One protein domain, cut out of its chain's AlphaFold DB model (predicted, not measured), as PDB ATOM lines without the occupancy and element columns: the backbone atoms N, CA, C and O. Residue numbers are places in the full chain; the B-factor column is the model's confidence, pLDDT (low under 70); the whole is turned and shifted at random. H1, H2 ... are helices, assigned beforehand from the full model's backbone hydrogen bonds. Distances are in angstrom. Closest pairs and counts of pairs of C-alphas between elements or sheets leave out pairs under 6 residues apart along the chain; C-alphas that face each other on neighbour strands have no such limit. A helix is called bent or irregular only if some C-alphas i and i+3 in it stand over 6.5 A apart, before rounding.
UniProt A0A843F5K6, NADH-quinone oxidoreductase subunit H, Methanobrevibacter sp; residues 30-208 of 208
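What this domain is: This is residues 30 to 208 of the 208 residues of the protein "NADH-quinone oxidoreductase subunit H" of Methanobrevibacter sp (UniProt A0A843F5K6). H2, H4 and H8 pack side by side as a core of three helices, H1 runs on nearly in line before H2, and the long H6 joins them through residues near its end. H7 crosses H6, H3 lies at one end of the domain, and short H5 at the other. The printed part has 179 residues with eight named helices, H1 to H8 in chain order, and no named strand: all helix. It is compact, with a radius of gyration of the C-alphas of 17.4 A and spans of 51 by 38 by 28 A.

Where its parts are: H1, residues 30 to 44, begins at C-alpha 30 (24.223, 6.772, 38.220). H2 is residues 46 to 59, H3 64 to 74, H4 81 to 97 (24.6 A) and H5 115 to 118. H6, residues 122 to 148, measures 38.4 A, and H7, 158 to 179, 32.2 A. H8, 185 to 207, measures 33.9 A and ends at C-alpha 207 (-3.368, 20.253, 6.435). H2 is only just irregular: C-alphas 52 and 55 are 6.6 A apart.

How they stand to each other: H1, H2, H4, H6 and H8 form a bundle, helices grouped lengthwise. The closest C-alphas of H1 and H5, Glu 30 and Gly 115, are 4.5 A apart; they touch. H2 touches H8 at a shallow tilt of 7 degrees, the same way (Pro 47 and Thr 196, 4.7 A). H4 touches H2 at a shallow tilt of 33 degrees, only just short of steep, opposite ways, with C-alphas Leu 48 and Gly 93 closest at 4.4 A. H7 touches H6 at a steep tilt of 66 degrees, opposite ways, with C-alphas Gly 140 and Ala 166 closest at 4.2 A. H3 touches H6, C-alphas Val 68 and Val 145 being closest at 7.0 A. Every O i to N i+4 pair is within hydrogen-bond range in H1, H3, H4, H6 and H7; H2 has 8 of 10, H8 17 of 19, and H5 is too short.

The domain as a whole: The C-alphas farthest apart, Ala 121 and Leu 208, are 53.1 A apart. The printed part has no cut; the link from H4 to H5 is long. Residues 108 to 112, 114 and 116 have pLDDT under 70.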
ATOM      1  N   GLU A  30      24.600   7.277  39.535       74.25
ATOM      2  CA  GLU A  30      24.223   6.772  38.220       74.25
ATOM      3  C   GLU A  30      22.703   6.719  38.043       74.25
ATOM      4  O   GLU A  30      22.217   6.953  36.937       74.25
ATOM      5  N   ASP A  31      21.935   6.500  39.118       76.75
ATOM      6  CA  ASP A  31      20.469   6.555  39.069       76.75
ATOM      7  C   ASP A  31      19.969   7.974  38.781       76.75
ATOM      8  O   ASP A  31      18.943   8.145  38.120       76.75
ATOM      9  N   ILE A  32      20.669   9.004  39.263       79.44
ATOM     10  CA  ILE A  32      20.316  10.403  38.987       79.44
ATOM     11  C   ILE A  32      20.532  10.702  37.499       79.44
ATOM     12  O   ILE A  32      19.635  11.245  36.846       79.44
ATOM     13  N   SER A  33      21.672  10.290  36.941       79.44
ATOM     14  CA  SER A  33      21.981  10.465  35.517       79.44
ATOM     15  C   SER A  33      21.074   9.617  34.618       79.44
ATOM     16  O   SER A  33      20.591  10.112  33.600       79.44
ATOM     17  N   ALA A  34      20.740   8.387  35.019       79.88
ATOM     18  CA  ALA A  34      19.796   7.528  34.302       79.88
ATOM     19  C   ALA A  34      18.365   8.094  34.307       79.88
ATOM     20  O   ALA A  34      17.668   8.050  33.297       79.88
ATOM     21  N   LYS A  35      17.910   8.689  35.417       83.06
ATOM     22  CA  LYS A  35      16.606   9.374  35.457       83.06
ATOM     23  C   LYS A  35      16.570  10.580  34.518       83.06
ATOM     24  O   LYS A  35      15.544  10.824  33.887       83.06
ATOM     25  N   ARG A  36      17.670  11.332  34.411       81.50
ATOM     26  CA  ARG A  36      17.793  12.453  33.462       81.50
ATOM     27  C   ARG A  36      17.796  11.963  32.014       81.50
ATOM     28  O   ARG A  36      17.069  12.528  31.201       81.50
ATOM     29  N   SER A  37      18.535  10.898  31.699       82.88
ATOM     30  CA  SER A  37      18.561  10.340  30.343       82.88
ATOM     31  C   SER A  37      17.203   9.795  29.916       82.88
ATOM     32  O   SER A  37      16.757  10.089  28.812       82.88
ATOM     33  N   LEU A  38      16.489   9.105  30.811       85.38
ATOM     34  CA  LEU A  38      15.116   8.668  30.557       85.38
ATOM     35  C   LEU A  38      14.192   9.853  30.267       85.38
ATOM     36  O   LEU A  38      13.446   9.807  29.299       85.38
ATOM     37  N   ARG A  39      14.284  10.950  31.032       85.00
ATOM     38  CA  ARG A  39      13.507  12.170  30.747       85.00
ATOM     39  C   ARG A  39      13.826  12.754  29.370       85.00
ATOM     40  O   ARG A  39      12.901  13.139  28.664       85.00
ATOM     41  N   MET A  40      15.099  12.798  28.976       85.12
ATOM     42  CA  MET A  40      15.504  13.291  27.653       85.12
ATOM     43  C   MET A  40      14.994  12.394  26.523       85.12
ATOM     44  O   MET A  40      14.519  12.902  25.516       85.12
ATOM     45  N   ILE A  41      15.027  11.074  26.700       84.94
ATOM     46  CA  ILE A  41      14.499  10.126  25.711       84.94
ATOM     47  C   ILE A  41      12.975  10.254  25.605       84.94
ATOM     48  O   ILE A  41      12.444  10.326  24.499       84.94
ATOM     49  N   THR A  42      12.268  10.308  26.736       85.00
ATOM     50  CA  THR A  42      10.802  10.364  26.761       85.00
ATOM     51  C   THR A  42      10.273  11.699  26.254       85.00
ATOM     52  O   THR A  42       9.419  11.706  25.383       85.00
ATOM     53  N   TYR A  43      10.756  12.828  26.778       84.12
ATOM     54  CA  TYR A  43      10.211  14.141  26.425       84.12
ATOM     55  C   TYR A  43      10.908  14.761  25.216       84.12
ATOM     56  O   TYR A  43      10.270  15.410  24.392       84.12
ATOM     57  N   GLY A  44      12.217  14.560  25.093       83.69
ATOM     58  CA  GLY A  44      13.027  15.216  24.075       83.69
ATOM     59  C   GLY A  44      12.848  14.674  22.658       83.69
ATOM     60  O   GLY A  44      13.213  15.351  21.703       83.69
ATOM     61  N   SER A  45      12.265  13.484  22.502       86.94
ATOM     62  CA  SER A  45      12.022  12.868  21.193       86.94
ATOM     63  C   SER A  45      10.743  13.362  20.503       86.94
ATOM     64  O   SER A  45      10.655  13.301  19.278       86.94
ATOM     65  N   PHE A  46       9.778  13.921  21.248       90.88
ATOM     66  CA  PHE A  46       8.501  14.383  20.687       90.88
ATOM     67  C   PHE A  46       8.630  15.444  19.581       90.88
ATOM     68  O   PHE A  46       7.978  15.267  18.551       90.88
ATOM     69  N   PRO A  47       9.448  16.513  19.721       91.31
ATOM     70  CA  PRO A  47       9.601  17.505  18.654       91.31
ATOM     71  C   PRO A  47      10.078  16.877  17.342       91.31
ATOM     72  O   PRO A  47       9.555  17.193  16.278       91.31
ATOM     73  N   LEU A  48      11.028  15.940  17.428       91.69
ATOM     74  CA  LEU A  48      11.561  15.244  16.262       91.69
ATOM     75  C   LEU A  48      10.478  14.398  15.583       91.69
ATOM     76  O   LEU A  48      10.342  14.458  14.366       91.69
ATOM     77  N   TYR A  49       9.688  13.643  16.352       91.56
ATOM     78  CA  TYR A  49       8.608  12.832  15.787       91.56
ATOM     79  C   TYR A  49       7.570  13.684  15.063       91.56
ATOM     80  O   TYR A  49       7.203  13.357  13.941       91.56
ATOM     81  N   LEU A  50       7.144  14.800  15.657       91.69
ATOM     82  CA  LEU A  50       6.180  15.705  15.028       91.69
ATOM     83  C   LEU A  50       6.724  16.302  13.724       91.69
ATOM     84  O   LEU A  50       6.010  16.332  12.728       91.69
ATOM     85  N   ALA A  51       7.999  16.696  13.699       90.88
ATOM     86  CA  ALA A  51       8.627  17.209  12.485       90.88
ATOM     87  C   ALA A  51       8.743  16.153  11.368       90.88
ATOM     88  O   ALA A  51       8.665  16.499  10.195       90.88
ATOM     89  N   LEU A  52       8.898  14.869  11.711       90.44
ATOM     90  CA  LEU A  52       8.910  13.771  10.734       90.44
ATOM     91  C   LEU A  52       7.528  13.501  10.121       90.44
ATOM     92  O   LEU A  52       7.451  13.030   8.989       90.44
ATOM     93  N   PHE A  53       6.445  13.775  10.854       89.31
ATOM     94  CA  PHE A  53       5.078  13.557  10.371       89.31
ATOM     95  C   PHE A  53       4.597  14.628   9.388       89.31
ATOM     96  O   PHE A  53       3.701  14.350   8.597       89.31
ATOM     97  N   GLU A  54       5.181  15.823   9.390       87.19
ATOM     98  CA  GLU A  54       4.777  16.903   8.485       87.19
ATOM     99  C   GLU A  54       4.865  16.522   6.987       87.19
ATOM    100  O   GLU A  54       3.826  16.534   6.316       87.19
ATOM    101  N   PRO A  55       6.004  16.029   6.459       86.56
ATOM    102  CA  PRO A  55       6.090  15.622   5.053       86.56
ATOM    103  C   PRO A  55       5.201  14.410   4.731       86.56
ATOM    104  O   PRO A  55       4.727  14.265   3.604       86.56
ATOM    105  N   VAL A  56       4.910  13.562   5.727       87.94
ATOM    106  CA  VAL A  56       3.967  12.436   5.602       87.94
ATOM    107  C   VAL A  56       2.538  12.943   5.406       87.94
ATOM    108  O   VAL A  56       1.805  12.411   4.573       87.94
ATOM    109  N   THR A  57       2.130  13.988   6.135       85.94
ATOM    110  CA  THR A  57       0.793  14.580   5.975       85.94
ATOM    111  C   THR A  57       0.610  15.245   4.618       85.94
ATOM    112  O   THR A  57      -0.448  15.089   4.008       85.94
ATOM    113  N   ALA A  58       1.655  15.892   4.101       82.44
ATOM    114  CA  ALA A  58       1.618  16.528   2.792       82.44
ATOM    115  C   ALA A  58       1.597  15.506   1.639       82.44
ATOM    116  O   ALA A  58       0.792  15.629   0.717       82.44
ATOM    117  N   ALA A  59       2.418  14.452   1.712       83.50
ATOM    118  CA  ALA A  59       2.445  13.388   0.704       83.50
ATOM    119  C   ALA A  59       1.269  12.394   0.815       83.50
ATOM    120  O   ALA A  59       1.038  11.610  -0.105       83.50
ATOM    121  N   ARG A  60       0.537  12.390   1.941       86.06
ATOM    122  CA  ARG A  60      -0.541  11.434   2.278       86.06
ATOM    123  C   ARG A  60      -0.128   9.956   2.196       86.06
ATOM    124  O   ARG A  60      -0.982   9.081   2.065       86.06
ATOM    125  N   SER A  61       1.166   9.669   2.305       86.75
ATOM    126  CA  SER A  61       1.729   8.319   2.302       86.75
ATOM    127  C   SER A  61       2.867   8.221   3.312       86.75
ATOM    128  O   SER A  61       3.591   9.183   3.557       86.75
ATOM    129  N   ILE A  62       3.019   7.037   3.903       87.12
ATOM    130  CA  ILE A  62       4.081   6.716   4.869       87.12
ATOM    131  C   ILE A  62       5.329   6.189   4.136       87.12
ATOM    132  O   ILE A  62       6.426   6.154   4.696       87.12
ATOM    133  N   PHE A  63       5.192   5.777   2.871       89.31
ATOM    134  CA  PHE A  63       6.308   5.243   2.103       89.31
ATOM    135  C   PHE A  63       7.243   6.366   1.641       89.31
ATOM    136  O   PHE A  63       6.839   7.291   0.943       89.31
ATOM    137  N   LEU A  64       8.532   6.239   1.972       86.44
ATOM    138  CA  LEU A  64       9.576   7.205   1.593       86.44
ATOM    139  C   LEU A  64       9.659   7.432   0.075       86.44
ATOM    140  O   LEU A  64       9.989   8.528  -0.362       86.44
ATOM    141  N   GLN A  65       9.362   6.403  -0.723       87.44
ATOM    142  CA  GLN A  65       9.369   6.494  -2.185       87.44
ATOM    143  C   GLN A  65       8.278   7.444  -2.694       87.44
ATOM    144  O   GLN A  65       8.562   8.299  -3.529       87.44
ATOM    145  N   ASP A  66       7.070   7.341  -2.137       86.00
ATOM    146  CA  ASP A  66       5.936   8.189  -2.506       86.00
ATOM    147  C   ASP A  66       6.169   9.643  -2.077       86.00
ATOM    148  O   ASP A  66       5.855  10.565  -2.826       86.00
ATOM    149  N   ILE A  67       6.776   9.852  -0.902       87.00
ATOM    150  CA  ILE A  67       7.140  11.187  -0.398       87.00
ATOM    151  C   ILE A  67       8.122  11.865  -1.361       87.00
ATOM    152  O   ILE A  67       7.902  13.002  -1.776       87.00
ATOM    153  N   VAL A  68       9.170  11.149  -1.777       87.62
ATOM    154  CA  VAL A  68      10.153  11.660  -2.742       87.62
ATOM    155  C   VAL A  68       9.504  11.930  -4.102       87.62
ATOM    156  O   VAL A  68       9.763  12.970  -4.704       87.62
ATOM    157  N   ALA A  69       8.636  11.036  -4.584       86.56
ATOM    158  CA  ALA A  69       7.923  11.230  -5.846       86.56
ATOM    159  C   ALA A  69       7.020  12.476  -5.806       86.56
ATOM    160  O   ALA A  69       6.993  13.259  -6.756       86.56
ATOM    161  N   PHE A  70       6.337  12.707  -4.682       84.94
ATOM    162  CA  PHE A  70       5.525  13.900  -4.470       84.94
ATOM    163  C   PHE A  70       6.370  15.183  -4.501       84.94
ATOM    164  O   PHE A  70       5.978  16.154  -5.151       84.94
ATOM    165  N   GLN A  71       7.546  15.177  -3.866       85.56
ATOM    166  CA  GLN A  71       8.478  16.313  -3.859       85.56
ATOM    167  C   GLN A  71       9.090  16.595  -5.231       85.56
ATOM    168  O   GLN A  71       9.330  17.749  -5.573       85.56
ATOM    169  N   GLN A  72       9.325  15.568  -6.049       84.19
ATOM    170  CA  GLN A  72       9.792  15.772  -7.422       84.19
ATOM    171  C   GLN A  72       8.737  16.455  -8.300       84.19
ATOM    172  O   GLN A  72       9.099  17.205  -9.203       84.19
ATOM    173  N   ALA A  73       7.450  16.233  -8.021       83.12
ATOM    174  CA  ALA A  73       6.349  16.850  -8.757       83.12
ATOM    175  C   ALA A  73       5.991  18.266  -8.260       83.12
ATOM    176  O   ALA A  73       5.695  19.135  -9.077       83.12
ATOM    177  N   HIS A  74       6.023  18.509  -6.944       78.75
ATOM    178  CA  HIS A  74       5.554  19.764  -6.325       78.75
ATOM    179  C   HIS A  74       6.683  20.673  -5.810       78.75
ATOM    180  O   HIS A  74       6.424  21.785  -5.353       78.75
ATOM    181  N   GLY A  75       7.933  20.220  -5.906       78.00
ATOM    182  CA  GLY A  75       9.114  20.903  -5.386       78.00
ATOM    183  C   GLY A  75       9.468  20.515  -3.938       78.00
ATOM    184  O   GLY A  75       8.714  19.804  -3.267       78.00
ATOM    185  N   PRO A  76      10.637  20.961  -3.433       80.88
ATOM    186  CA  PRO A  76      11.094  20.632  -2.084       80.88
ATOM    187  C   PRO A  76      10.186  21.211  -0.991       80.88
ATOM    188  O   PRO A  76       9.879  22.405  -0.997       80.88
ATOM    189  N   PHE A  77       9.844  20.388   0.007       78.25
ATOM    190  CA  PHE A  77       8.983  20.792   1.129       78.25
ATOM    191  C   PHE A  77       9.561  21.950   1.945       78.25
ATOM    192  O   PHE A  77       8.806  22.760   2.477       78.25
ATOM    193  N   LEU A  78      10.889  22.082   1.991       78.00
ATOM    194  CA  LEU A  78      11.585  23.122   2.753       78.00
ATOM    195  C   LEU A  78      11.139  24.555   2.406       78.00
ATOM    196  O   LEU A  78      11.164  25.419   3.278       78.00
ATOM    197  N   PHE A  79      10.709  24.815   1.167       80.44
ATOM    198  CA  PHE A  79      10.285  26.153   0.730       80.44
ATOM    199  C   PHE A  79       8.812  26.472   1.018       80.44
ATOM    200  O   PHE A  79       8.358  27.582   0.749       80.44
ATOM    201  N   THR A  80       8.061  25.525   1.579       83.06
ATOM    202  CA  THR A  80       6.695  25.773   2.047       83.06
ATOM    203  C   THR A  80       6.712  26.384   3.449       83.06
ATOM    204  O   THR A  80       7.627  26.141   4.235       83.06
ATOM    205  N   VAL A  81       5.692  27.180   3.791       81.44
ATOM    206  CA  VAL A  81       5.592  27.805   5.126       81.44
ATOM    207  C   VAL A  81       5.535  26.741   6.228       81.44
ATOM    208  O   VAL A  81       6.205  26.883   7.248       81.44
ATOM    209  N   SER A  82       4.792  25.655   5.993       84.88
ATOM    210  CA  SER A  82       4.742  24.505   6.899       84.88
ATOM    211  C   SER A  82       6.104  23.806   6.990       84.88
ATOM    212  O   SER A  82       6.678  23.719   8.075       84.88
ATOM    213  N   GLY A  83       6.702  23.423   5.859       84.19
ATOM    214  CA  GLY A  83       7.983  22.714   5.845       84.19
ATOM    215  C   GLY A  83       9.140  23.512   6.455       84.19
ATOM    216  O   GLY A  83      10.015  22.932   7.096       84.19
ATOM    217  N   GLY A  84       9.134  24.844   6.341       86.62
ATOM    218  CA  GLY A  84      10.111  25.712   7.002       86.62
ATOM    219  C   GLY A  84      10.014  25.669   8.531       86.62
ATOM    220  O   GLY A  84      11.034  25.558   9.216       86.62
ATOM    221  N   ILE A  85       8.796  25.693   9.084       88.75
ATOM    222  CA  ILE A  85       8.568  25.554  10.531       88.75
ATOM    223  C   ILE A  85       8.966  24.144  10.983       88.75
ATOM    224  O   ILE A  85       9.706  23.999  11.961       88.75
ATOM    225  N   ALA A  86       8.551  23.110  10.248       90.25
ATOM    226  CA  ALA A  86       8.925  21.728  10.530       90.25
ATOM    227  C   ALA A  86      10.444  21.511  10.482       90.25
ATOM    228  O   ALA A  86      10.975  20.805  11.337       90.25
ATOM    229  N   ALA A  87      11.171  22.164   9.573       90.94
ATOM    230  CA  ALA A  87      12.628  22.077   9.503       90.94
ATOM    231  C   ALA A  87      13.314  22.669  10.747       90.94
ATOM    232  O   ALA A  87      14.266  22.084  11.271       90.94
ATOM    233  N   ILE A  88      12.810  23.793  11.271       92.06
ATOM    234  CA  ILE A  88      13.315  24.391  12.519       92.06
ATOM    235  C   ILE A  88      13.052  23.448  13.698       92.06
ATOM    236  O   ILE A  88      13.950  23.190  14.503       92.06
ATOM    237  N   VAL A  89      11.842  22.891  13.790       92.69
ATOM    238  CA  VAL A  89      11.476  21.938  14.849       92.69
ATOM    239  C   VAL A  89      12.311  20.659  14.745       92.69
ATOM    240  O   VAL A  89      12.781  20.155  15.767       92.69
ATOM    241  N   PHE A  90      12.574  20.175  13.527       93.88
ATOM    242  CA  PHE A  90      13.463  19.044  13.272       93.88
ATOM    243  C   PHE A  90      14.872  19.330  13.786       93.88
ATOM    244  O   PHE A  90      15.449  18.490  14.471       93.88
ATOM    245  N   PHE A  91      15.423  20.514  13.505       92.69
ATOM    246  CA  PHE A  91      16.752  20.884  13.984       92.69
ATOM    247  C   PHE A  91      16.814  20.968  15.516       92.69
ATOM    248  O   PHE A  91      17.751  20.451  16.123       92.69
ATOM    249  N   ILE A  92      15.795  21.531  16.167       91.88
ATOM    250  CA  ILE A  92      15.713  21.533  17.635       91.88
ATOM    251  C   ILE A  92      15.664  20.088  18.166       91.88
ATOM    252  O   ILE A  92      16.424  19.732  19.068       91.88
ATOM    253  N   GLY A  93      14.833  19.228  17.569       91.56
ATOM    254  CA  GLY A  93      14.753  17.802  17.905       91.56
ATOM    255  C   GLY A  93      16.079  17.058  17.702       91.56
ATOM    256  O   GLY A  93      16.480  16.268  18.557       91.56
ATOM    257  N   TYR A  94      16.794  17.360  16.616       92.38
ATOM    258  CA  TYR A  94      18.126  16.840  16.301       92.38
ATOM    259  C   TYR A  94      19.134  17.161  17.412       92.38
ATOM    260  O   TYR A  94      19.872  16.284  17.864       92.38
ATOM    261  N   MET A  95      19.131  18.395  17.915       90.75
ATOM    262  CA  MET A  95      20.021  18.806  19.004       90.75
ATOM    263  C   MET A  95      19.684  18.119  20.330       90.75
ATOM    264  O   MET A  95      20.586  17.679  21.049       90.75
ATOM    265  N   ILE A  96      18.390  17.990  20.638       90.38
ATOM    266  CA  ILE A  96      17.909  17.344  21.862       90.38
ATOM    267  C   ILE A  96      18.298  15.863  21.884       90.38
ATOM    268  O   ILE A  96      18.858  15.387  22.872       90.38
ATOM    269  N   ILE A  97      18.047  15.130  20.794       89.62
ATOM    270  CA  ILE A  97      18.293  13.682  20.750       89.62
ATOM    271  C   ILE A  97      19.792  13.353  20.800       89.62
ATOM    272  O   ILE A  97      20.199  12.368  21.421       89.62
ATOM    273  N   LEU A  98      20.636  14.213  20.220       89.00
ATOM    274  CA  LEU A  98      22.094  14.097  20.296       89.00
ATOM    275  C   LEU A  98      22.680  14.561  21.634       89.00
ATOM    276  O   LEU A  98      23.883  14.367  21.856       89.00
ATOM    277  N   ASN A  99      21.851  15.118  22.526       87.81
ATOM    278  CA  ASN A  99      22.236  15.692  23.816       87.81
ATOM    279  C   ASN A  99      23.396  16.695  23.690       87.81
ATOM    280  O   ASN A  99      24.340  16.668  24.485       87.81
ATOM    281  N   GLU A 100      23.351  17.546  22.663       88.12
ATOM    282  CA  GLU A 100      24.324  18.624  22.463       88.12
ATOM    283  C   GLU A 100      23.827  19.927  23.114       88.12
ATOM    284  O   GLU A 100      22.651  20.056  23.463       88.12
ATOM    285  N   TYR A 101      24.725  20.888  23.335       86.62
ATOM    286  CA  TYR A 101      24.362  22.198  23.886       86.62
ATOM    287  C   TYR A 101      23.318  22.870  22.992       86.62
ATOM    288  O   TYR A 101      23.480  22.812  21.774       86.62
ATOM    289  N   PRO A 102      22.262  23.489  23.549       82.50
ATOM    290  CA  PRO A 102      22.028  23.814  24.965       82.50
ATOM    291  C   PRO A 102      21.329  22.706  25.779       82.50
ATOM    292  O   PRO A 102      21.172  22.832  26.993       82.50
ATOM    293  N   PHE A 103      20.920  21.605  25.146       85.50
ATOM    294  CA  PHE A 103      20.125  20.524  25.745       85.50
ATOM    295  C   PHE A 103      20.982  19.424  26.411       85.50
ATOM    296  O   PHE A 103      20.514  18.316  26.664       85.50
ATOM    297  N   SER A 104      22.247  19.710  26.726       82.69
ATOM    298  CA  SER A 104      23.263  18.737  27.153       82.69
ATOM    299  C   SER A 104      23.195  18.319  28.636       82.69
ATOM    300  O   SER A 104      24.225  18.161  29.288       82.69
ATOM    301  N   ILE A 105      22.005  18.045  29.191       78.44
ATOM    302  CA  ILE A 105      21.822  17.709  30.628       78.44
ATOM    303  C   ILE A 105      22.589  16.448  31.063       78.44
ATOM    304  O   ILE A 105      23.018  16.347  32.213       78.44
ATOM    305  N   ILE A 106      22.726  15.464  30.171       75.56
ATOM    306  CA  ILE A 106      23.372  14.178  30.490       75.56
ATOM    307  C   ILE A 106      24.903  14.314  30.510       75.56
ATOM    308  O   ILE A 106      25.575  13.609  31.255       75.56
ATOM    309  N   LYS A 107      25.448  15.204  29.673       70.56
ATOM    310  CA  LYS A 107      26.882  15.293  29.354       70.56
ATOM    311  C   LYS A 107      27.537  16.585  29.861       70.56
ATOM    312  O   LYS A 107      28.699  16.861  29.565       70.56
ATOM    313  N   ALA A 108      26.795  17.422  30.582       69.12
ATOM    314  CA  ALA A 108      27.307  18.679  31.107       69.12
ATOM    315  C   ALA A 108      28.407  18.413  32.148       69.12
ATOM    316  O   ALA A 108      28.120  18.135  33.312       69.12
ATOM    317  N   LYS A 109      29.674  18.547  31.725       66.50
ATOM    318  CA  LYS A 109      30.872  18.315  32.556       66.50
ATOM    319  C   LYS A 109      30.894  19.142  33.846       66.50
ATOM    320  O   LYS A 109      31.562  18.753  34.794       66.50
ATOM    321  N   SER A 110      30.215  20.289  33.855       63.44
ATOM    322  CA  SER A 110      30.158  21.210  34.990       63.44
ATOM    323  C   SER A 110      29.030  20.924  35.985       63.44
ATOM    324  O   SER A 110      29.108  21.429  37.100       63.44
ATOM    325  N   ASP A 111      27.992  20.165  35.610       64.38
ATOM    326  CA  ASP A 111      26.797  19.972  36.448       64.38
ATOM    327  C   ASP A 111      26.777  18.584  37.100       64.38
ATOM    328  O   ASP A 111      26.663  18.477  38.319       64.38
ATOM    329  N   VAL A 112      26.897  17.500  36.318       65.25
ATOM    330  CA  VAL A 112      26.721  16.129  36.831       65.25
ATOM    331  C   VAL A 112      27.605  15.114  36.100       65.25
ATOM    332  O   VAL A 112      27.909  15.243  34.919       65.25
ATOM    333  N   ILE A 113      27.998  14.069  36.833       70.00
ATOM    334  CA  ILE A 113      28.742  12.903  36.344       70.00
ATOM    335  C   ILE A 113      27.974  12.204  35.203       70.00
ATOM    336  O   ILE A 113      26.781  11.918  35.336       70.00
ATOM    337  N   GLU A 114      28.666  11.852  34.109       69.88
ATOM    338  CA  GLU A 114      28.113  11.254  32.868       69.88
ATOM    339  C   GLU A 114      27.458   9.853  33.048       69.88
ATOM    340  O   GLU A 114      27.165   9.154  32.074       69.88
ATOM    341  N   GLY A 115      27.200   9.420  34.287       74.25
ATOM    342  CA  GLY A 115      26.507   8.177  34.618       74.25
ATOM    343  C   GLY A 115      27.228   6.946  34.049       74.25
ATOM    344  O   GLY A 115      28.448   6.851  34.191       74.25
ATOM    345  N   PRO A 116      26.518   6.022  33.365       69.81
ATOM    346  CA  PRO A 116      27.106   4.782  32.847       69.81
ATOM    347  C   PRO A 116      28.294   4.980  31.894       69.81
ATOM    348  O   PRO A 116      29.152   4.108  31.794       69.81
ATOM    349  N   TYR A 117      28.373   6.122  31.199       75.94
ATOM    350  CA  TYR A 117      29.463   6.390  30.255       75.94
ATOM    351  C   TYR A 117      30.821   6.575  30.935       75.94
ATOM    352  O   TYR A 117      31.851   6.405  30.282       75.94
ATOM    353  N   MET A 118      30.831   6.896  32.231       75.19
ATOM    354  CA  MET A 118      32.057   7.058  33.009       75.19
ATOM    355  C   MET A 118      32.742   5.716  33.308       75.19
ATOM    356  O   MET A 118      33.962   5.662  33.422       75.19
ATOM    357  N   GLU A 119      31.977   4.626  33.396       77.31
ATOM    358  CA  GLU A 119      32.498   3.286  33.709       77.31
ATOM    359  C   GLU A 119      33.070   2.563  32.486       77.31
ATOM    360  O   GLU A 119      33.762   1.550  32.610       77.31
ATOM    361  N   TYR A 120      32.784   3.062  31.284       81.31
ATOM    362  CA  TYR A 120      33.246   2.425  30.065       81.31
ATOM    363  C   TYR A 120      34.738   2.655  29.834       81.31
ATOM    364  O   TYR A 120      35.201   3.764  29.564       81.31
ATOM    365  N   ALA A 121      35.481   1.549  29.841       82.19
ATOM    366  CA  ALA A 121      36.857   1.496  29.369       82.19
ATOM    367  C   ALA A 121      36.955   1.852  27.871       82.19
ATOM    368  O   ALA A 121      35.973   1.781  27.125       82.19
ATOM    369  N   ALA A 122      38.170   2.187  27.417       88.00
ATOM    370  CA  ALA A 122      38.456   2.743  26.090       88.00
ATOM    371  C   ALA A 122      37.707   2.062  24.927       88.00
ATOM    372  O   ALA A 122      37.093   2.746  24.110       88.00
ATOM    373  N   LYS A 123      37.689   0.721  24.881       88.88
ATOM    374  CA  LYS A 123      37.026  -0.046  23.812       88.88
ATOM    375  C   LYS A 123      35.513   0.196  23.759       88.88
ATOM    376  O   LYS A 123      34.973   0.460  22.690       88.88
ATOM    377  N   TYR A 124      34.829   0.129  24.900       86.94
ATOM    378  CA  TYR A 124      33.377   0.319  24.961       86.94
ATOM    379  C   TYR A 124      32.993   1.783  24.740       86.94
ATOM    380  O   TYR A 124      32.013   2.069  24.053       86.94
ATOM    381  N   ARG A 125      33.813   2.720  25.230       85.56
ATOM    382  CA  ARG A 125      33.609   4.150  24.985       85.56
ATOM    383  C   ARG A 125      33.756   4.509  23.505       85.56
ATOM    384  O   ARG A 125      32.981   5.321  23.007       85.56
ATOM    385  N   ALA A 126      34.693   3.883  22.791       90.19
ATOM    386  CA  ALA A 126      34.864   4.090  21.353       90.19
ATOM    387  C   ALA A 126      33.608   3.696  20.558       90.19
ATOM    388  O   ALA A 126      33.178   4.456  19.694       90.19
ATOM    389  N   VAL A 127      32.975   2.563  20.895       92.06
ATOM    390  CA  VAL A 127      31.725   2.122  20.248       92.06
ATOM    391  C   VAL A 127      30.615   3.154  20.447       92.06
ATOM    392  O   VAL A 127      29.968   3.538  19.481       92.06
ATOM    393  N   VAL A 128      30.444   3.675  21.666       88.12
ATOM    394  CA  VAL A 128      29.436   4.710  21.958       88.12
ATOM    395  C   VAL A 128      29.653   5.969  21.112       88.12
ATOM    396  O   VAL A 128      28.703   6.509  20.544       88.12
ATOM    397  N   VAL A 129      30.898   6.445  21.013       88.81
ATOM    398  CA  VAL A 129      31.234   7.640  20.220       88.81
ATOM    399  C   VAL A 129      30.995   7.398  18.729       88.81
ATOM    400  O   VAL A 129      30.448   8.265  18.048       88.81
ATOM    401  N   LEU A 130      31.341   6.211  18.231       93.50
ATOM    402  CA  LEU A 130      31.127   5.819  16.842       93.50
ATOM    403  C   LEU A 130      29.632   5.737  16.506       93.50
ATOM    404  O   LEU A 130      29.198   6.347  15.531       93.50
ATOM    405  N   THR A 131      28.820   5.084  17.343       91.94
ATOM    406  CA  THR A 131      27.360   5.037  17.171       91.94
ATOM    407  C   THR A 131      26.749   6.438  17.161       91.94
ATOM    408  O   THR A 131      25.873   6.711  16.345       91.94
ATOM    409  N   ARG A 132      27.242   7.357  18.001       89.50
ATOM    410  CA  ARG A 132      26.805   8.762  17.986       89.50
ATOM    411  C   ARG A 132      27.124   9.450  16.655       89.50
ATOM    412  O   ARG A 132      26.263  10.141  16.122       89.50
ATOM    413  N   GLY A 133      28.323   9.245  16.109       91.25
ATOM    414  CA  GLY A 133      28.708   9.778  14.797       91.25
ATOM    415  C   GLY A 133      27.833   9.236  13.663       91.25
ATOM    416  O   GLY A 133      27.336  10.006  12.842       91.25
ATOM    417  N   PHE A 134      27.551   7.930  13.669       92.56
ATOM    418  CA  PHE A 134      26.599   7.325  12.731       92.56
ATOM    419  C   PHE A 134      25.196   7.920  12.867       92.56
ATOM    420  O   PHE A 134      24.541   8.188  11.863       92.56
ATOM    421  N   PHE A 135      24.745   8.177  14.094       92.50
ATOM    422  CA  PHE A 135      23.433   8.764  14.344       92.50
ATOM    423  C   PHE A 135      23.317  10.199  13.807       92.50
ATOM    424  O   PHE A 135      22.305  10.537  13.195       92.50
ATOM    425  N   MET A 136      24.369  11.019  13.943       91.69
ATOM    426  CA  MET A 136      24.430  12.359  13.336       91.69
ATOM    427  C   MET A 136      24.259  12.304  11.815       91.69
ATOM    428  O   MET A 136      23.516  13.108  11.253       91.69
ATOM    429  N   PHE A 137      24.917  11.342  11.162       90.75
ATOM    430  CA  PHE A 137      24.826  11.150   9.717       90.75
ATOM    431  C   PHE A 137      23.435  10.672   9.281       90.75
ATOM    432  O   PHE A 137      22.853  11.239   8.358       90.75
ATOM    433  N   VAL A 138      22.871   9.671   9.966       91.62
ATOM    434  CA  VAL A 138      21.544   9.113   9.650       91.62
ATOM    435  C   VAL A 138      20.458  10.177   9.765       91.62
ATOM    436  O   VAL A 138      19.611  10.279   8.883       91.62
ATOM    437  N   LEU A 139      20.491  11.005  10.810       91.81
ATOM    438  CA  LEU A 139      19.520  12.086  10.967       91.81
ATOM    439  C   LEU A 139      19.637  13.143   9.855       91.81
ATOM    440  O   LEU A 139      18.615  13.603   9.351       91.81
ATOM    441  N   GLY A 140      20.859  13.487   9.431       90.81
ATOM    442  CA  GLY A 140      21.074  14.374   8.282       90.81
ATOM    443  C   GLY A 140      20.551  13.780   6.969       90.81
ATOM    444  O   GLY A 140      19.923  14.481   6.177       90.81
ATOM    445  N   ALA A 141      20.736  12.474   6.759       89.38
ATOM    446  CA  ALA A 141      20.198  11.768   5.598       89.38
ATOM    447  C   ALA A 141      18.660  11.722   5.612       89.38
ATOM    448  O   ALA A 141      18.032  11.983   4.589       89.38
ATOM    449  N   ILE A 142      18.040  11.462   6.769       91.00
ATOM    450  CA  ILE A 142      16.578  11.500   6.924       91.00
ATOM    451  C   ILE A 142      16.037  12.893   6.585       91.00
ATOM    452  O   ILE A 142      15.051  12.997   5.860       91.00
ATOM    453  N   PHE A 143      16.700  13.957   7.046       90.75
ATOM    454  CA  PHE A 143      16.308  15.320   6.700       90.75
ATOM    455  C   PHE A 143      16.379  15.578   5.191       90.75
ATOM    456  O   PHE A 143      15.438  16.107   4.605       90.75
ATOM    457  N   SER A 144      17.472  15.166   4.544       89.12
ATOM    458  CA  SER A 144      17.646  15.302   3.094       89.12
ATOM    459  C   SER A 144      16.543  14.582   2.308       89.12
ATOM    460  O   SER A 144      15.977  15.146   1.371       89.12
ATOM    461  N   VAL A 145      16.166  13.368   2.722       89.19
ATOM    462  CA  VAL A 145      15.072  12.627   2.079       89.19
ATOM    463  C   VAL A 145      13.734  13.321   2.289       89.19
ATOM    464  O   VAL A 145      12.999  13.509   1.331       89.19
ATOM    465  N   LEU A 146      13.421  13.717   3.521       87.88
ATOM    466  CA  LEU A 146      12.083  14.180   3.875       87.88
ATOM    467  C   LEU A 146      11.809  15.643   3.523       87.88
ATOM    468  O   LEU A 146      10.677  15.963   3.188       87.88
ATOM    469  N   PHE A 147      12.808  16.527   3.552       86.06
ATOM    470  CA  PHE A 147      12.613  17.964   3.305       86.06
ATOM    471  C   PHE A 147      13.098  18.424   1.927       86.06
ATOM    472  O   PHE A 147      12.531  19.365   1.366       86.06
ATOM    473  N   ILE A 148      14.131  17.775   1.380       83.88
ATOM    474  CA  ILE A 148      14.738  18.147   0.090       83.88
ATOM    475  C   ILE A 148      14.277  17.197  -1.029       83.88
ATOM    476  O   ILE A 148      14.197  17.612  -2.182       83.88
ATOM    477  N   GLY A 149      13.926  15.948  -0.702       79.81
ATOM    478  CA  GLY A 149      13.438  14.955  -1.666       79.81
ATOM    479  C   GLY A 149      14.540  14.267  -2.459       79.81
ATOM    480  O   GLY A 149      14.326  13.835  -3.591       79.81
ATOM    481  N   VAL A 150      15.741  14.168  -1.883       80.88
ATOM    482  CA  VAL A 150      16.895  13.550  -2.545       80.88
ATOM    483  C   VAL A 150      17.187  12.186  -1.912       80.88
ATOM    484  O   VAL A 150      17.773  12.128  -0.827       80.88
ATOM    485  N   PRO A 151      16.827  11.069  -2.571       78.44
ATOM    486  CA  PRO A 151      17.051   9.743  -2.013       78.44
ATOM    487  C   PRO A 151      18.558   9.422  -1.948       78.44
ATOM    488  O   PRO A 151      19.282   9.689  -2.915       78.44
ATOM    489  N   PRO A 152      19.055   8.814  -0.850       71.44
ATOM    490  CA  PRO A 152      20.454   8.422  -0.696       71.44
ATOM    491  C   PRO A 152      20.740   7.183  -1.550       71.44
ATOM    492  O   PRO A 152      20.781   6.049  -1.077       71.44
ATOM    493  N   THR A 153      20.907   7.397  -2.849       78.75
ATOM    494  CA  THR A 153      21.257   6.354  -3.812       78.75
ATOM    495  C   THR A 153      22.775   6.260  -3.925       78.75
ATOM    496  O   THR A 153      23.436   7.212  -4.324       78.75
ATOM    497  N   ILE A 154      23.336   5.098  -3.573       71.31
ATOM    498  CA  ILE A 154      24.791   4.881  -3.444       71.31
ATOM    499  C   ILE A 154      25.532   5.101  -4.771       71.31
ATOM    500  O   ILE A 154      26.660   5.582  -4.782       71.31
ATOM    501  N   PHE A 155      24.885   4.778  -5.892       73.69
ATOM    502  CA  PHE A 155      25.484   4.824  -7.229       73.69
ATOM    503  C   PHE A 155      25.206   6.112  -8.005       73.69
ATOM    504  O   PHE A 155      25.620   6.216  -9.157       73.69
ATOM    505  N   SER A 156      24.503   7.086  -7.419       77.62
ATOM    506  CA  SER A 156      24.195   8.339  -8.108       77.62
ATOM    507  C   SER A 156      24.875   9.538  -7.435       77.62
ATOM    508  O   SER A 156      25.126   9.512  -6.227       77.62
ATOM    509  N   PRO A 157      25.117  10.637  -8.176       77.31
ATOM    510  CA  PRO A 157      25.635  11.883  -7.606       77.31
ATOM    511  C   PRO A 157      24.764  12.467  -6.479       77.31
ATOM    512  O   PRO A 157      25.229  13.315  -5.721       77.31
ATOM    513  N   ALA A 158      23.520  11.999  -6.317       77.25
ATOM    514  CA  ALA A 158      22.617  12.413  -5.247       77.25
ATOM    515  C   ALA A 158      23.152  12.087  -3.841       77.25
ATOM    516  O   ALA A 158      22.778  12.747  -2.866       77.25
ATOM    517  N   ILE A 159      24.058  11.108  -3.708       82.56
ATOM    518  CA  ILE A 159      24.706  10.836  -2.420       82.56
ATOM    519  C   ILE A 159      25.571  12.009  -1.954       82.56
ATOM    520  O   ILE A 159      25.635  12.277  -0.756       82.56
ATOM    521  N   LEU A 160      26.170  12.761  -2.884       84.31
ATOM    522  CA  LEU A 160      26.985  13.925  -2.549       84.31
ATOM    523  C   LEU A 160      26.136  15.010  -1.881       84.31
ATOM    524  O   LEU A 160      26.566  15.604  -0.898       84.31
ATOM    525  N   ILE A 161      24.901  15.206  -2.353       85.19
ATOM    526  CA  ILE A 161      23.949  16.147  -1.751       85.19
ATOM    527  C   ILE A 161      23.617  15.718  -0.319       85.19
ATOM    528  O   ILE A 161      23.682  16.537   0.591       85.19
ATOM    529  N   ASN A 162      23.350  14.430  -0.089       85.56
ATOM    530  CA  ASN A 162      23.077  13.908   1.254       85.56
ATOM    531  C   ASN A 162      24.266  14.114   2.207       85.56
ATOM    532  O   ASN A 162      24.077  14.513   3.355       85.56
ATOM    533  N   ILE A 163      25.494  13.885   1.729       88.31
ATOM    534  CA  ILE A 163      26.719  14.119   2.507       88.31
ATOM    535  C   ILE A 163      26.873  15.608   2.833       88.31
ATOM    536  O   ILE A 163      27.159  15.948   3.980       88.31
ATOM    537  N   ILE A 164      26.646  16.494   1.859       90.50
ATOM    538  CA  ILE A 164      26.701  17.948   2.058       90.50
ATOM    539  C   ILE A 164      25.663  18.386   3.094       90.50
ATOM    540  O   ILE A 164      26.001  19.126   4.012       90.50
ATOM    541  N   VAL A 165      24.424  17.900   2.998       89.12
ATOM    542  CA  VAL A 165      23.354  18.225   3.953       89.12
ATOM    543  C   VAL A 165      23.716  17.738   5.354       89.12
ATOM    544  O   VAL A 165      23.654  18.516   6.303       89.12
ATOM    545  N   ALA A 166      24.168  16.490   5.499       88.25
ATOM    546  CA  ALA A 166      24.608  15.967   6.791       88.25
ATOM    547  C   ALA A 166      25.750  16.808   7.391       88.25
ATOM    548  O   ALA A 166      25.742  17.113   8.583       88.25
ATOM    549  N   LEU A 167      26.699  17.238   6.561       91.94
ATOM    550  CA  LEU A 167      27.812  18.093   6.960       91.94
ATOM    551  C   LEU A 167      27.342  19.499   7.372       91.94
ATOM    552  O   LEU A 167      27.790  19.998   8.403       91.94
ATOM    553  N   ILE A 168      26.386  20.101   6.657       92.62
ATOM    554  CA  ILE A 168      25.748  21.372   7.045       92.62
ATOM    555  C   ILE A 168      25.089  21.249   8.423       92.62
ATOM    556  O   ILE A 168      25.292  22.123   9.264       92.62
ATOM    557  N   PHE A 169      24.359  20.163   8.697       91.44
ATOM    558  CA  PHE A 169      23.745  19.934  10.010       91.44
ATOM    559  C   PHE A 169      24.781  19.842  11.130       91.44
ATOM    560  O   PHE A 169      24.588  20.433  12.193       91.44
ATOM    561  N   VAL A 170      25.899  19.155  10.888       91.38
ATOM    562  CA  VAL A 170      26.997  19.059  11.859       91.38
ATOM    563  C   VAL A 170      27.638  20.426  12.103       91.38
ATOM    564  O   VAL A 170      27.878  20.782  13.256       91.38
ATOM    565  N   PHE A 171      27.871  21.224  11.056       92.69
ATOM    566  CA  PHE A 171      28.392  22.586  11.207       92.69
ATOM    567  C   PHE A 171      27.417  23.496  11.953       92.69
ATOM    568  O   PHE A 171      27.822  24.193  12.880       92.69
ATOM    569  N   MET A 172      26.131  23.454  11.605       91.81
ATOM    570  CA  MET A 172      25.091  24.251  12.253       91.81
ATOM    571  C   MET A 172      24.946  23.881  13.732       91.81
ATOM    572  O   MET A 172      24.889  24.762  14.587       91.81
ATOM    573  N   MET A 173      24.982  22.584  14.048       92.19
ATOM    574  CA  MET A 173      25.028  22.087  15.422       92.19
ATOM    575  C   MET A 173      26.279  22.580  16.157       92.19
ATOM    576  O   MET A 173      26.167  23.043  17.287       92.19
ATOM    577  N   GLY A 174      27.457  22.510  15.531       89.81
ATOM    578  CA  GLY A 174      28.716  22.964  16.127       89.81
ATOM    579  C   GLY A 174      28.717  24.459  16.447       89.81
ATOM    580  O   GLY A 174      29.099  24.851  17.547       89.81
ATOM    581  N   ILE A 175      28.223  25.285  15.521       92.12
ATOM    582  CA  ILE A 175      28.054  26.733  15.707       92.12
ATOM    583  C   ILE A 175      27.093  26.998  16.867       92.12
ATOM    584  O   ILE A 175      27.451  27.678  17.826       92.12
ATOM    585  N   PHE A 176      25.891  26.424  16.827       90.06
ATOM    586  CA  PHE A 176      24.885  26.663  17.860       90.06
ATOM    587  C   PHE A 176      25.358  26.178  19.238       90.06
ATOM    588  O   PHE A 176      25.175  26.866  20.241       90.06
ATOM    589  N   SER A 177      26.050  25.038  19.282       87.19
ATOM    590  CA  SER A 177      26.651  24.501  20.503       87.19
ATOM    591  C   SER A 177      27.764  25.388  21.065       87.19
ATOM    592  O   SER A 177      27.992  25.350  22.271       87.19
ATOM    593  N   ALA A 178      28.480  26.145  20.232       87.94
ATOM    594  CA  ALA A 178      29.549  27.033  20.684       87.94
ATOM    595  C   ALA A 178      29.005  28.336  21.290       87.94
ATOM    596  O   ALA A 178      29.597  28.876  22.222       87.94
ATOM    597  N   PHE A 179      27.873  28.830  20.777       88.06
ATOM    598  CA  PHE A 179      27.290  30.110  21.188       88.06
ATOM    599  C   PHE A 179      26.214  30.002  22.276       88.06
ATOM    600  O   PHE A 179      25.763  31.035  22.773       88.06
ATOM    601  N   THR A 180      25.787  28.795  22.666       87.81
ATOM    602  CA  THR A 180      24.697  28.620  23.638       87.81
ATOM    603  C   THR A 180      25.152  28.010  24.967       87.81
ATOM    604  O   THR A 180      25.881  27.016  24.984       87.81
ATOM    605  N   PRO A 181      24.714  28.571  26.113       86.06
ATOM    606  CA  PRO A 181      24.948  27.962  27.417       86.06
ATOM    607  C   PRO A 181      24.022  26.756  27.644       86.06
ATOM    608  O   PRO A 181      22.982  26.614  27.004       86.06
ATOM    609  N   VAL A 182      24.378  25.900  28.607       84.94
ATOM    610  CA  VAL A 182      23.544  24.752  29.005       84.94
ATOM    611  C   VAL A 182      22.241  25.236  29.636       84.94
ATOM    612  O   VAL A 182      22.254  26.066  30.548       84.94
ATOM    613  N   PHE A 183      21.112  24.670  29.209       84.56
ATOM    614  CA  PHE A 183      19.826  24.921  29.843       84.56
ATOM    615  C   PHE A 183      19.692  24.198  31.178       84.56
ATOM    616  O   PHE A 183      20.016  23.022  31.336       84.56
ATOM    617  N   THR A 184      19.120  24.910  32.143       81.50
ATOM    618  CA  THR A 184      18.742  24.316  33.423       81.50
ATOM    619  C   THR A 184      17.508  23.420  33.266       81.50
ATOM    620  O   THR A 184      16.667  23.638  32.391       81.50
ATOM    621  N   ASN A 185      17.328  22.448  34.171       76.31
ATOM    622  CA  ASN A 185      16.159  21.550  34.174       76.31
ATOM    623  C   ASN A 185      14.808  22.293  34.134       76.31
ATOM    624  O   ASN A 185      13.832  21.766  33.606       76.31
ATOM    625  N   ARG A 186      14.743  23.511  34.690       82.25
ATOM    626  CA  ARG A 186      13.527  24.336  34.686       82.25
ATOM    627  C   ARG A 186      13.221  24.945  33.317       82.25
ATOM    628  O   ARG A 186      12.057  25.164  33.018       82.25
ATOM    629  N   GLN A 187      14.241  25.209  32.501       86.25
ATOM    630  CA  GLN A 187      14.117  25.818  31.171       86.25
ATOM    631  C   GLN A 187      13.990  24.772  30.056       86.25
ATOM    632  O   GLN A 187      13.401  25.038  29.012       86.25
ATOM    633  N   LEU A 188      14.498  23.559  30.277       85.06
ATOM    634  CA  LEU A 188      14.478  22.499  29.274       85.06
ATOM    635  C   LEU A 188      13.060  21.993  28.949       85.06
ATOM    636  O   LEU A 188      12.682  21.892  27.791       85.06
ATOM    637  N   LEU A 189      12.248  21.688  29.961       85.12
ATOM    638  CA  LEU A 189      10.883  21.206  29.724       85.12
ATOM    639  C   LEU A 189       9.991  22.215  28.978       85.12
ATOM    640  O   LEU A 189       9.360  21.805  28.005       85.12
ATOM    641  N   PRO A 190       9.930  23.511  29.353       88.56
ATOM    642  CA  PRO A 190       9.106  24.464  28.615       88.56
ATOM    643  C   PRO A 190       9.605  24.686  27.184       88.56
ATOM    644  O   PRO A 190       8.777  24.862  26.299       88.56
ATOM    645  N   THR A 191      10.917  24.619  26.929       88.81
ATOM    646  CA  THR A 191      11.461  24.757  25.564       88.81
ATOM    647  C   THR A 191      11.131  23.556  24.679       88.81
ATOM    648  O   THR A 191      10.761  23.727  23.516       88.81
ATOM    649  N   ILE A 192      11.179  22.340  25.230       89.38
ATOM    650  CA  ILE A 192      10.712  21.134  24.534       89.38
ATOM    651  C   ILE A 192       9.217  21.254  24.232       89.38
ATOM    652  O   ILE A 192       8.807  21.033  23.095       89.38
ATOM    653  N   LEU A 193       8.406  21.663  25.214       89.50
ATOM    654  CA  LEU A 193       6.968  21.848  25.026       89.50
ATOM    655  C   LEU A 193       6.667  22.906  23.956       89.50
ATOM    656  O   LEU A 193       5.853  22.660  23.069       89.50
ATOM    657  N   SER A 194       7.363  24.046  23.959       88.75
ATOM    658  CA  SER A 194       7.191  25.053  22.907       88.75
ATOM    659  C   SER A 194       7.574  24.519  21.527       88.75
ATOM    660  O   SER A 194       6.853  24.761  20.565       88.75
ATOM    661  N   ALA A 195       8.652  23.734  21.425       89.81
ATOM    662  CA  ALA A 195       9.045  23.110  20.163       89.81
ATOM    663  C   ALA A 195       7.996  22.091  19.684       89.81
ATOM    664  O   ALA A 195       7.681  22.053  18.497       89.81
ATOM    665  N   THR A 196       7.396  21.315  20.594       90.94
ATOM    666  CA  THR A 196       6.289  20.412  20.234       90.94
ATOM    667  C   THR A 196       5.049  21.165  19.763       90.94
ATOM    668  O   THR A 196       4.433  20.752  18.787       90.94
ATOM    669  N   LEU A 197       4.707  22.292  20.395       91.56
ATOM    670  CA  LEU A 197       3.572  23.118  19.978       91.56
ATOM    671  C   LEU A 197       3.786  23.697  18.576       91.56
ATOM    672  O   LEU A 197       2.863  23.677  17.767       91.56
ATOM    673  N   LEU A 198       5.007  24.144  18.265       90.44
ATOM    674  CA  LEU A 198       5.371  24.577  16.914       90.44
ATOM    675  C   LEU A 198       5.282  23.432  15.899       90.44
ATOM    676  O   LEU A 198       4.795  23.643  14.792       90.44
ATOM    677  N   GLY A 199       5.687  22.217  16.279       88.38
ATOM    678  CA  GLY A 199       5.534  21.029  15.436       88.38
ATOM    679  C   GLY A 199       4.069  20.716  15.121       88.38
ATOM    680  O   GLY A 199       3.725  20.474  13.970       88.38
ATOM    681  N   ILE A 200       3.186  20.790  16.122       89.94
ATOM    682  CA  ILE A 200       1.738  20.603  15.930       89.94
ATOM    683  C   ILE A 200       1.171  21.696  15.022       89.94
ATOM    684  O   ILE A 200       0.423  21.393  14.097       89.94
ATOM    685  N   LEU A 201       1.539  22.956  15.263       89.06
ATOM    686  CA  LEU A 201       1.113  24.088  14.443       89.06
ATOM    687  C   LEU A 201       1.515  23.877  12.979       89.06
ATOM    688  O   LEU A 201       0.687  24.078  12.097       89.06
ATOM    689  N   SER A 202       2.743  23.417  12.732       87.00
ATOM    690  CA  SER A 202       3.217  23.083  11.388       87.00
ATOM    691  C   SER A 202       2.301  22.072  10.705       87.00
ATOM    692  O   SER A 202       1.832  22.329   9.607       87.00
ATOM    693  N   ILE A 203       1.970  20.968  11.379       87.31
ATOM    694  CA  ILE A 203       1.084  19.934  10.825       87.31
ATOM    695  C   ILE A 203      -0.309  20.502  10.515       87.31
ATOM    696  O   ILE A 203      -0.876  20.203   9.470       87.31
ATOM    697  N   VAL A 204      -0.862  21.335  11.403       87.50
ATOM    698  CA  VAL A 204      -2.178  21.959  11.188       87.50
ATOM    699  C   VAL A 204      -2.152  22.896   9.981       87.50
ATOM    700  O   VAL A 204      -3.082  22.862   9.185       87.50
ATOM    701  N   ILE A 205      -1.092  23.692   9.817       85.06
ATOM    702  CA  ILE A 205      -0.922  24.548   8.635       85.06
ATOM    703  C   ILE A 205      -0.748  23.705   7.372       85.06
ATOM    704  O   ILE A 205      -1.330  24.045   6.354       85.06
ATOM    705  N   GLY A 206       0.015  22.612   7.423       78.25
ATOM    706  CA  GLY A 206       0.205  21.718   6.278       78.25
ATOM    707  C   GLY A 206      -1.058  20.959   5.849       78.25
ATOM    708  O   GLY A 206      -1.112  20.452   4.731       78.25
ATOM    709  N   LEU A 207      -2.068  20.872   6.722       80.88
ATOM    710  CA  LEU A 207      -3.368  20.253   6.435       80.88
ATOM    711  C   LEU A 207      -4.408  21.228   5.857       80.88
ATOM    712  O   LEU A 207      -5.397  20.756   5.291       80.88
ATOM    713  N   LEU A 208      -4.220  22.538   6.049       75.94
ATOM    714  CA  LEU A 208      -5.102  23.607   5.564       75.94
ATOM    715  C   LEU A 208      -4.762  23.994   4.121       75.94
ATOM    716  O   LEU A 208      -5.728  24.180   3.348       75.94
TER     717      LEU A 208